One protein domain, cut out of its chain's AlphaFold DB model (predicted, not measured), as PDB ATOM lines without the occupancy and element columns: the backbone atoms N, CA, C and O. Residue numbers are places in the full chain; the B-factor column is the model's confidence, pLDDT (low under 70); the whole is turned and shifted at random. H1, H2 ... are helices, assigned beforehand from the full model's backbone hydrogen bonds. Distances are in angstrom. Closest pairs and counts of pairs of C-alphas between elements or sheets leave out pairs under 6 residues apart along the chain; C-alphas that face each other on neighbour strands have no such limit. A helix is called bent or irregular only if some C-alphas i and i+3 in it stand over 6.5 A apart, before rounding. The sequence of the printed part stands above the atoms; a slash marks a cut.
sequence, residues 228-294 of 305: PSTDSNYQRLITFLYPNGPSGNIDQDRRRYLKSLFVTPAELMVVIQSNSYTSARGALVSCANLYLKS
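This is residues 228 to 294 of the 305 residues of an uncharacterized protein of Mesorhizobium huakuii (UniProt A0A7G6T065). Look for a long kinked helix, H4, crossing H1 along one side of a small cluster, with H2 and short H3 on the other side. The 67 printed residues include four named helices, H1 to H4 in order, and no named strand: all helix. The whole is compact, radius of gyration of the C-alphas 11.1 A, spanning 28 by 26 by 19 A.

Start at H1, residues 232 to 241, the hub. H2, residues 252 to 260, only just touches it, with 3 pairs of C-alphas within 8 A, Leu 241 and Arg 254 closest at 6.0 A. H3, residues 268 to 273, only just touches H1 with 3 such pairs, Tyr 234 and Ile 272 closest at 6.0 A. H4, residues 275 to 292, touches H1 with residues 281 to 288 alone, at a steep tilt of 47 degrees; C-alphas 237 and 285 are closest, 6.1 A. Every O i to N i+4 pair is within hydrogen-bond range in H1, H2 and H3, 12 of 14 in H4.

From C-alpha 232 at (240.827, 224.565, 212.461) H1 runs 14.3 A. H4 runs 25.0 A to C-alpha 292 at (245.120, 213.461, 199.132), irregular where C-alphas 276 and 279 are 8.4 A apart.

The printed part has no cut. Residues 228 to 229 and 246 to 248 have pLDDT under 70.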
ATOM      1  N   PRO A 228     251.367 229.623 217.657       64.94
ATOM      2  CA  PRO A 228     250.367 228.573 217.522       64.94
ATOM      3  C   PRO A 228     248.964 229.184 217.390       64.94
ATOM      4  O   PRO A 228     248.520 229.947 218.245       64.94
ATOM      5  N   SER A 229     248.254 228.841 216.312       69.25
ATOM      6  CA  SER A 229     246.858 229.235 216.099       69.25
ATOM      7  C   SER A 229     245.906 228.083 216.423       69.25
ATOM      8  O   SER A 229     246.169 226.925 216.092       69.25
ATOM      9  N   THR A 230     244.775 228.398 217.053       70.81
ATOM     10  CA  THR A 230     243.686 227.448 217.344       70.81
ATOM     11  C   THR A 230     242.696 227.296 216.182       70.81
ATOM     12  O   THR A 230     241.758 226.507 216.276       70.81
ATOM     13  N   ASP A 231     242.899 228.020 215.075       81.06
ATOM     14  CA  ASP A 231     242.073 227.931 213.867       81.06
ATOM     15  C   ASP A 231     242.121 226.507 213.264       81.06
ATOM     16  O   ASP A 231     243.184 225.913 213.063       81.06
ATOM     17  N   SER A 232     240.951 225.940 212.961       85.88
ATOM     18  CA  SER A 232     240.827 224.565 212.461       85.88
ATOM     19  C   SER A 232     241.379 224.379 211.041       85.88
ATOM     20  O   SER A 232     241.911 223.311 210.727       85.88
ATOM     21  N   ASN A 233     241.307 225.404 210.188       87.69
ATOM     22  CA  ASN A 233     241.911 225.395 208.858       87.69
ATOM     23  C   ASN A 233     243.431 225.509 208.948       87.69
ATOM     24  O   ASN A 233     244.128 224.815 208.209       87.69
ATOM     25  N   TYR A 234     243.945 226.321 209.878       84.00
ATOM     26  CA  TYR A 234     245.377 226.355 210.182       84.00
ATOM     27  C   TYR A 234     245.881 224.954 210.541       84.00
ATOM     28  O   TYR A 234     246.759 224.430 209.859       84.00
ATOM     29  N   GLN A 235     245.263 224.297 211.529       85.31
ATOM     30  CA  GLN A 235     245.686 222.968 211.981       85.31
ATOM     31  C   GLN A 235     245.664 221.936 210.845       85.31
ATOM     32  O   GLN A 235     246.623 221.190 210.667       85.31
ATOM     33  N   ARG A 236     244.622 221.947 210.003       89.44
ATOM     34  CA  ARG A 236     244.521 221.052 208.836       89.44
ATOM     35  C   ARG A 236     245.631 221.273 207.811       89.44
ATOM     36  O   ARG A 236     246.153 220.300 207.271       89.44
ATOM     37  N   LEU A 237     245.999 222.525 207.539       89.50
ATOM     38  CA  LEU A 237     247.090 222.840 206.614       89.50
ATOM     39  C   LEU A 237     248.447 222.431 207.183       89.50
ATOM     40  O   LEU A 237     249.273 221.906 206.440       89.50
ATOM     41  N   ILE A 238     248.656 222.592 208.492       86.12
ATOM     42  CA  ILE A 238     249.865 222.098 209.156       86.12
ATOM     43  C   ILE A 238     249.923 220.571 209.098       86.12
ATOM     44  O   ILE A 238     250.915 220.030 208.628       86.12
ATOM     45  N   THR A 239     248.859 219.849 209.451       89.19
ATOM     46  CA  THR A 239     248.839 218.380 209.325       89.19
ATOM     47  C   THR A 239     249.076 217.914 207.886       89.19
ATOM     48  O   THR A 239     249.762 216.921 207.658       89.19
ATOM     49  N   PHE A 240     248.546 218.637 206.898       91.31
ATOM     50  CA  PHE A 240     248.809 218.334 205.496       91.31
ATOM     51  C   PHE A 240     250.289 218.511 205.140       91.31
ATOM     52  O   PHE A 240     250.861 217.622 204.518       91.31
ATOM     53  N   LEU A 241     250.909 219.621 205.541       88.44
ATOM     54  CA  LEU A 241     252.317 219.919 205.265       88.44
ATOM     55  C   LEU A 241     253.294 219.015 206.028       88.44
ATOM     56  O   LEU A 241     254.389 218.757 205.537       88.44
ATOM     57  N   TYR A 242     252.887 218.513 207.192       86.44
ATOM     58  CA  TYR A 242     253.699 217.692 208.084       86.44
ATOM     59  C   TYR A 242     253.052 216.312 208.291       86.44
ATOM     60  O   TYR A 242     252.523 216.032 209.370       86.44
ATOM     61  N   PRO A 243     253.084 215.414 207.283       84.50
ATOM     62  CA  PRO A 243     252.459 214.092 207.385       84.50
ATOM     63  C   PRO A 243     252.995 213.241 208.542       84.50
ATOM     64  O   PRO A 243     252.265 212.414 209.077       84.50
ATOM     65  N   ASN A 244     254.248 213.469 208.942       81.44
ATOM     66  CA  ASN A 244     254.912 212.757 210.035       81.44
ATOM     67  C   ASN A 244     254.802 213.496 211.385       81.44
ATOM     68  O   ASN A 244     255.533 213.188 212.322       81.44
ATOM     69  N   GLY A 245     253.905 214.481 211.483       72.56
ATOM     70  CA  GLY A 245     253.683 215.288 212.681       72.56
ATOM     71  C   GLY A 245     254.515 216.579 212.738       72.56
ATOM     72  O   GLY A 245     255.451 216.751 211.958       72.56
ATOM     73  N   PRO A 246     254.189 217.505 213.663       64.12
ATOM     74  CA  PRO A 246     254.716 218.879 213.677       64.12
ATOM     75  C   PRO A 246     256.233 218.993 213.882       64.12
ATOM     76  O   PRO A 246     256.827 220.002 213.520       64.12
ATOM     77  N   SER A 247     256.853 217.969 214.473       63.94
ATOM     78  CA  SER A 247     258.301 217.859 214.680       63.94
ATOM     79  C   SER A 247     259.041 217.221 213.498       63.94
ATOM     80  O   SER A 247     260.259 217.074 213.548       63.94
ATOM     81  N   GLY A 248     258.321 216.784 212.460       68.44
ATOM     82  CA  GLY A 248     258.896 216.224 211.244       68.44
ATOM     83  C   GLY A 248     259.331 217.292 210.237       68.44
ATOM     84  O   GLY A 248     259.008 218.475 210.354       68.44
ATOM     85  N   ASN A 249     260.041 216.854 209.197       72.38
ATOM     86  CA  ASN A 249     260.328 217.700 208.041       72.38
ATOM     87  C   ASN A 249     259.041 217.984 207.257       72.38
ATOM     88  O   ASN A 249     258.161 217.124 207.156       72.38
ATOM     89  N   ILE A 250     258.953 219.182 206.681       79.50
ATOM     90  CA  ILE A 250     257.865 219.531 205.769       79.50
ATOM     91  C   ILE A 250     257.932 218.659 204.508       79.50
ATOM     92  O   ILE A 250     259.004 218.417 203.949       79.50
ATOM     93  N   ASP A 251     256.777 218.199 204.042       86.19
ATOM     94  CA  ASP A 251     256.652 217.512 202.761       86.19
ATOM     95  C   ASP A 251     256.780 218.543 201.626       86.19
ATOM     96  O   ASP A 251     255.909 219.397 201.415       86.19
ATOM     97  N   GLN A 252     257.909 218.485 200.911       81.75
ATOM     98  CA  GLN A 252     258.261 219.457 199.875       81.75
ATOM     99  C   GLN A 252     257.297 219.434 198.688       81.75
ATOM    100  O   GLN A 252     257.035 220.483 198.095       81.75
ATOM    101  N   ASP A 253     256.734 218.275 198.348       86.56
ATOM    102  CA  ASP A 253     255.815 218.150 197.219       86.56
ATOM    103  C   ASP A 253     254.463 218.766 197.560       86.56
ATOM    104  O   ASP A 253     253.921 219.560 196.785       86.56
ATOM    105  N   ARG A 254     253.973 218.517 198.776       91.50
ATOM    106  CA  ARG A 254     252.768 219.165 199.310       91.50
ATOM    107  C   ARG A 254     252.940 220.673 199.435       91.50
ATOM    108  O   ARG A 254     252.040 221.431 199.069       91.50
ATOM    109  N   ARG A 255     254.108 221.128 199.895       85.75
ATOM    110  CA  ARG A 255     254.450 222.554 199.971       85.75
ATOM    111  C   ARG A 255     254.455 223.200 198.586       85.75
ATOM    112  O   ARG A 255     253.830 224.245 198.394       85.75
ATOM    113  N   ARG A 256     255.137 222.582 197.615       85.19
ATOM    114  CA  ARG A 256     255.219 223.066 196.229       85.19
ATOM    115  C   ARG A 256     253.836 223.117 195.587       85.19
ATOM    116  O   ARG A 256     253.506 224.113 194.945       85.19
ATOM    117  N   TYR A 257     253.013 222.100 195.835       90.50
ATOM    118  CA  TYR A 257     251.620 222.073 195.414       90.50
ATOM    119  C   TYR A 257     250.838 223.266 195.971       90.50
ATOM    120  O   TYR A 257     250.309 224.040 195.178       90.50
ATOM    121  N   LEU A 258     250.825 223.496 197.292       91.00
ATOM    122  CA  LEU A 258     250.078 224.625 197.864       91.00
ATOM    123  C   LEU A 258     250.567 225.980 197.340       91.00
ATOM    124  O   LEU A 258     249.745 226.827 196.999       91.00
ATOM    125  N   LYS A 259     251.887 226.176 197.200       87.94
ATOM    126  CA  LYS A 259     252.441 227.408 196.607       87.94
ATOM    127  C   LYS A 259     251.983 227.609 195.161       87.94
ATOM    128  O   LYS A 259     251.743 228.743 194.759       87.94
ATOM    129  N   SER A 260     251.839 226.530 194.388       87.69
ATOM    130  CA  SER A 260     251.401 226.599 192.988       87.69
ATOM    131  C   SER A 260     249.954 227.070 192.818       87.69
ATOM    132  O   SER A 260     249.586 227.517 191.734       87.69
ATOM    133  N   LEU A 261     249.131 226.988 193.869       91.31
ATOM    134  CA  LEU A 261     247.724 227.375 193.817       91.31
ATOM    135  C   LEU A 261     247.529 228.891 193.828       91.31
ATOM    136  O   LEU A 261     246.487 229.355 193.373       91.31
ATOM    137  N   PHE A 262     248.503 229.668 194.303       89.31
ATOM    138  CA  PHE A 262     248.357 231.116 194.388       89.31
ATOM    139  C   PHE A 262     248.417 231.783 193.012       89.31
ATOM    140  O   PHE A 262     249.317 231.527 192.212       89.31
ATOM    141  N   VAL A 263     247.461 232.674 192.749       83.62
ATOM    142  CA  VAL A 263     247.457 233.523 191.547       83.62
ATOM    143  C   VAL A 263     248.634 234.501 191.586       83.62
ATOM    144  O   VAL A 263     249.335 234.673 190.589       83.62
ATOM    145  N   THR A 264     248.878 235.106 192.750       78.44
ATOM    146  CA  THR A 264     249.996 236.019 193.015       78.44
ATOM    147  C   THR A 264     251.038 235.345 193.909       78.44
ATOM    148  O   THR A 264     250.647 234.676 194.867       78.44
ATOM    149  N   PRO A 265     252.352 235.526 193.668       73.25
ATOM    150  CA  PRO A 265     253.383 234.969 194.539       73.25
ATOM    151  C   PRO A 265     253.198 235.435 195.987       73.25
ATOM    152  O   PRO A 265     253.138 236.634 196.248       73.25
ATOM    153  N   ALA A 266     253.128 234.490 196.922       73.44
ATOM    154  CA  ALA A 266     253.065 234.784 198.347       73.44
ATOM    155  C   ALA A 266     253.796 233.738 199.181       73.44
ATOM    156  O   ALA A 266     253.961 232.578 198.783       73.44
ATOM    157  N   GLU A 267     254.210 234.166 200.369       78.00
ATOM    158  CA  GLU A 267     254.771 233.271 201.367       78.00
ATOM    159  C   GLU A 267     253.661 232.435 201.998       78.00
ATOM    160  O   GLU A 267     252.828 232.940 202.751       78.00
ATOM    161  N   LEU A 268     253.670 231.133 201.695       81.56
ATOM    162  CA  LEU A 268     252.666 230.166 202.151       81.56
ATOM    163  C   LEU A 268     252.428 230.258 203.664       81.56
ATOM    164  O   LEU A 268     251.286 230.224 204.107       81.56
ATOM    165  N   MET A 269     253.492 230.436 204.449       77.44
ATOM    166  CA  MET A 269     253.389 230.524 205.906       77.44
ATOM    167  C   MET A 269     252.659 231.773 206.382       77.44
ATOM    168  O   MET A 269     251.879 231.694 207.324       77.44
ATOM    169  N   VAL A 270     252.845 232.900 205.693       78.44
ATOM    170  CA  VAL A 270     252.134 234.147 205.998       78.44
ATOM    171  C   VAL A 270     250.640 233.975 205.732       78.44
ATOM    172  O   VAL A 270     249.821 234.380 206.555       78.44
ATOM    173  N   VAL A 271     250.284 233.314 204.624       83.00
ATOM    174  CA  VAL A 271     248.886 233.006 204.277       83.00
ATOM    175  C   VAL A 271     248.260 232.045 205.289       83.00
ATOM    176  O   VAL A 271     247.114 232.224 205.687       83.00
ATOM    177  N   ILE A 272     249.011 231.038 205.742       84.06
ATOM    178  CA  ILE A 272     248.537 230.062 206.729       84.06
ATOM    179  C   ILE A 272     248.355 230.704 208.113       84.06
ATOM    180  O   ILE A 272     247.385 230.392 208.802       84.06
ATOM    181  N   GLN A 273     249.241 231.603 208.534       76.12
ATOM    182  CA  GLN A 273     249.223 232.152 209.895       76.12
ATOM    183  C   GLN A 273     248.318 233.374 210.049       76.12
ATOM    184  O   GLN A 273     247.642 233.504 211.068       76.12
ATOM    185  N   SER A 274     248.270 234.261 209.056       76.56
ATOM    186  CA  SER A 274     247.522 235.510 209.192       76.56
ATOM    187  C   SER A 274     246.011 235.296 209.083       76.56
ATOM    188  O   SER A 274     245.503 234.677 208.147       76.56
ATOM    189  N   ASN A 275     245.276 235.881 210.031       75.31
ATOM    190  CA  ASN A 275     243.811 235.870 210.050       75.31
ATOM    191  C   ASN A 275     243.190 236.673 208.898       75.31
ATOM    192  O   ASN A 275     242.025 236.457 208.563       75.31
ATOM    193  N   SER A 276     243.967 237.544 208.248       80.81
ATOM    194  CA  SER A 276     243.528 238.285 207.063       80.81
ATOM    195  C   SER A 276     243.210 237.370 205.877       80.81
ATOM    196  O   SER A 276     242.405 237.746 205.043       80.81
ATOM    197  N   TYR A 277     243.767 236.153 205.820       84.94
ATOM    198  CA  TYR A 277     243.622 235.246 204.672       84.94
ATOM    199  C   TYR A 277     242.646 234.088 204.913       84.94
ATOM    200  O   TYR A 277     242.814 232.995 204.367       84.94
ATOM    201  N   THR A 278     241.616 234.292 205.736       83.69
ATOM    202  CA  THR A 278     240.691 233.216 206.143       83.69
ATOM    203  C   THR A 278     240.055 232.501 204.939       83.69
ATOM    204  O   THR A 278     240.032 231.267 204.897       83.69
ATOM    205  N   SER A 279     239.631 233.253 203.916       86.31
ATOM    206  CA  SER A 279     239.065 232.705 202.673       86.31
ATOM    207  C   SER A 279     240.078 231.862 201.891       86.31
ATOM    208  O   SER A 279     239.776 230.739 201.483       86.31
ATOM    209  N   ALA A 280     241.309 232.362 201.738       88.69
ATOM    210  CA  ALA A 280     242.376 231.638 201.054       88.69
ATOM    211  C   ALA A 280     242.770 230.354 201.806       88.69
ATOM    212  O   ALA A 280     242.970 229.318 201.173       88.69
ATOM    213  N   ARG A 281     242.805 230.365 203.149       90.19
ATOM    214  CA  ARG A 281     243.050 229.155 203.958       90.19
ATOM    215  C   ARG A 281     241.970 228.098 203.750       90.19
ATOM    216  O   ARG A 281     242.302 226.929 203.570       90.19
ATOM    217  N   GLY A 282     240.698 228.496 203.721       91.62
ATOM    218  CA  GLY A 282     239.594 227.578 203.428       91.62
ATOM    219  C   GLY A 282     239.737 226.913 202.054       91.62
ATOM    220  O   GLY A 282     239.604 225.692 201.931       91.62
ATOM    221  N   ALA A 283     240.097 227.694 201.031       93.25
ATOM    222  CA  ALA A 283     240.360 227.174 199.689       93.25
ATOM    223  C   ALA A 283     241.568 226.220 199.657       93.25
ATOM    224  O   ALA A 283     241.485 225.140 199.068       93.25
ATOM    225  N   LEU A 284     242.662 226.566 200.347       94.00
ATOM    226  CA  LEU A 284     243.842 225.706 200.469       94.00
ATOM    227  C   LEU A 284     243.497 224.367 201.131       94.00
ATOM    228  O   LEU A 284     243.936 223.330 200.644       94.00
ATOM    229  N   VAL A 285     242.681 224.361 202.192       95.38
ATOM    230  CA  VAL A 285     242.235 223.122 202.858       95.38
ATOM    231  C   VAL A 285     241.426 222.246 201.904       95.38
ATOM    232  O   VAL A 285     241.642 221.035 201.843       95.38
ATOM    233  N   SER A 286     240.517 222.841 201.128       95.25
ATOM    234  CA  SER A 286     239.747 222.112 200.112       95.25
ATOM    235  C   SER A 286     240.670 221.450 199.081       95.25
ATOM    236  O   SER A 286     240.585 220.245 198.834       95.25
ATOM    237  N   CYS A 287     241.636 222.208 198.559       95.69
ATOM    238  CA  CYS A 287     242.608 221.708 197.595       95.69
ATOM    239  C   CYS A 287     243.591 220.685 198.184       95.69
ATOM    240  O   CYS A 287     243.991 219.759 197.477       95.69
ATOM    241  N   ALA A 288     243.964 220.803 199.456       95.00
ATOM    242  CA  ALA A 288     244.777 219.816 200.162       95.00
ATOM    243  C   ALA A 288     244.041 218.471 200.280       95.00
ATOM    244  O   ALA A 288     244.609 217.419 199.991       95.00
ATOM    245  N   ASN A 289     242.748 218.496 200.611       95.25
ATOM    246  CA  ASN A 289     241.927 217.285 200.669       95.25
ATOM    247  C   ASN A 289     241.776 216.617 199.297       95.25
ATOM    248  O   ASN A 289     241.794 215.393 199.199       95.25
ATOM    249  N   LEU A 290     241.636 217.413 198.236       94.56
ATOM    250  CA  LEU A 290     241.586 216.922 196.859       94.56
ATOM    251  C   LEU A 290     242.921 216.310 196.406       94.56
ATOM    252  O   LEU A 290     242.932 215.263 195.760       94.56
ATOM    253  N   TYR A 291     244.048 216.899 196.816       94.81
ATOM    254  CA  TYR A 291     245.379 216.335 196.577       94.81
ATOM    255  C   TYR A 291     245.528 214.944 197.201       94.81
ATOM    256  O   TYR A 291     245.961 214.015 196.527       94.81
ATOM    257  N   LEU A 292     245.092 214.766 198.455       93.25
ATOM    258  CA  LEU A 292     245.120 213.461 199.132       93.25
ATOM    259  C   LEU A 292     244.207 212.412 198.471       93.25
ATOM    260  O   LEU A 292     244.408 211.218 198.668       93.25
ATOM    261  N   LYS A 293     243.220 212.846 197.677       94.44
ATOM    262  CA  LYS A 293     242.330 211.990 196.875       94.44
ATOM    263  C   LYS A 293     242.806 211.818 195.426       94.44
ATOM    264  O   LYS A 293     242.011 211.426 194.576       94.44
ATOM    265  N   SER A 294     244.054 212.172 195.117       91.31
ATOM    266  CA  SER A 294     244.629 212.102 193.765       91.31
ATOM    267  C   SER A 294     243.869 212.921 192.709       91.31
ATOM    268  O   SER A 294     243.909 212.606 191.522       91.31
TER     269      SER A 294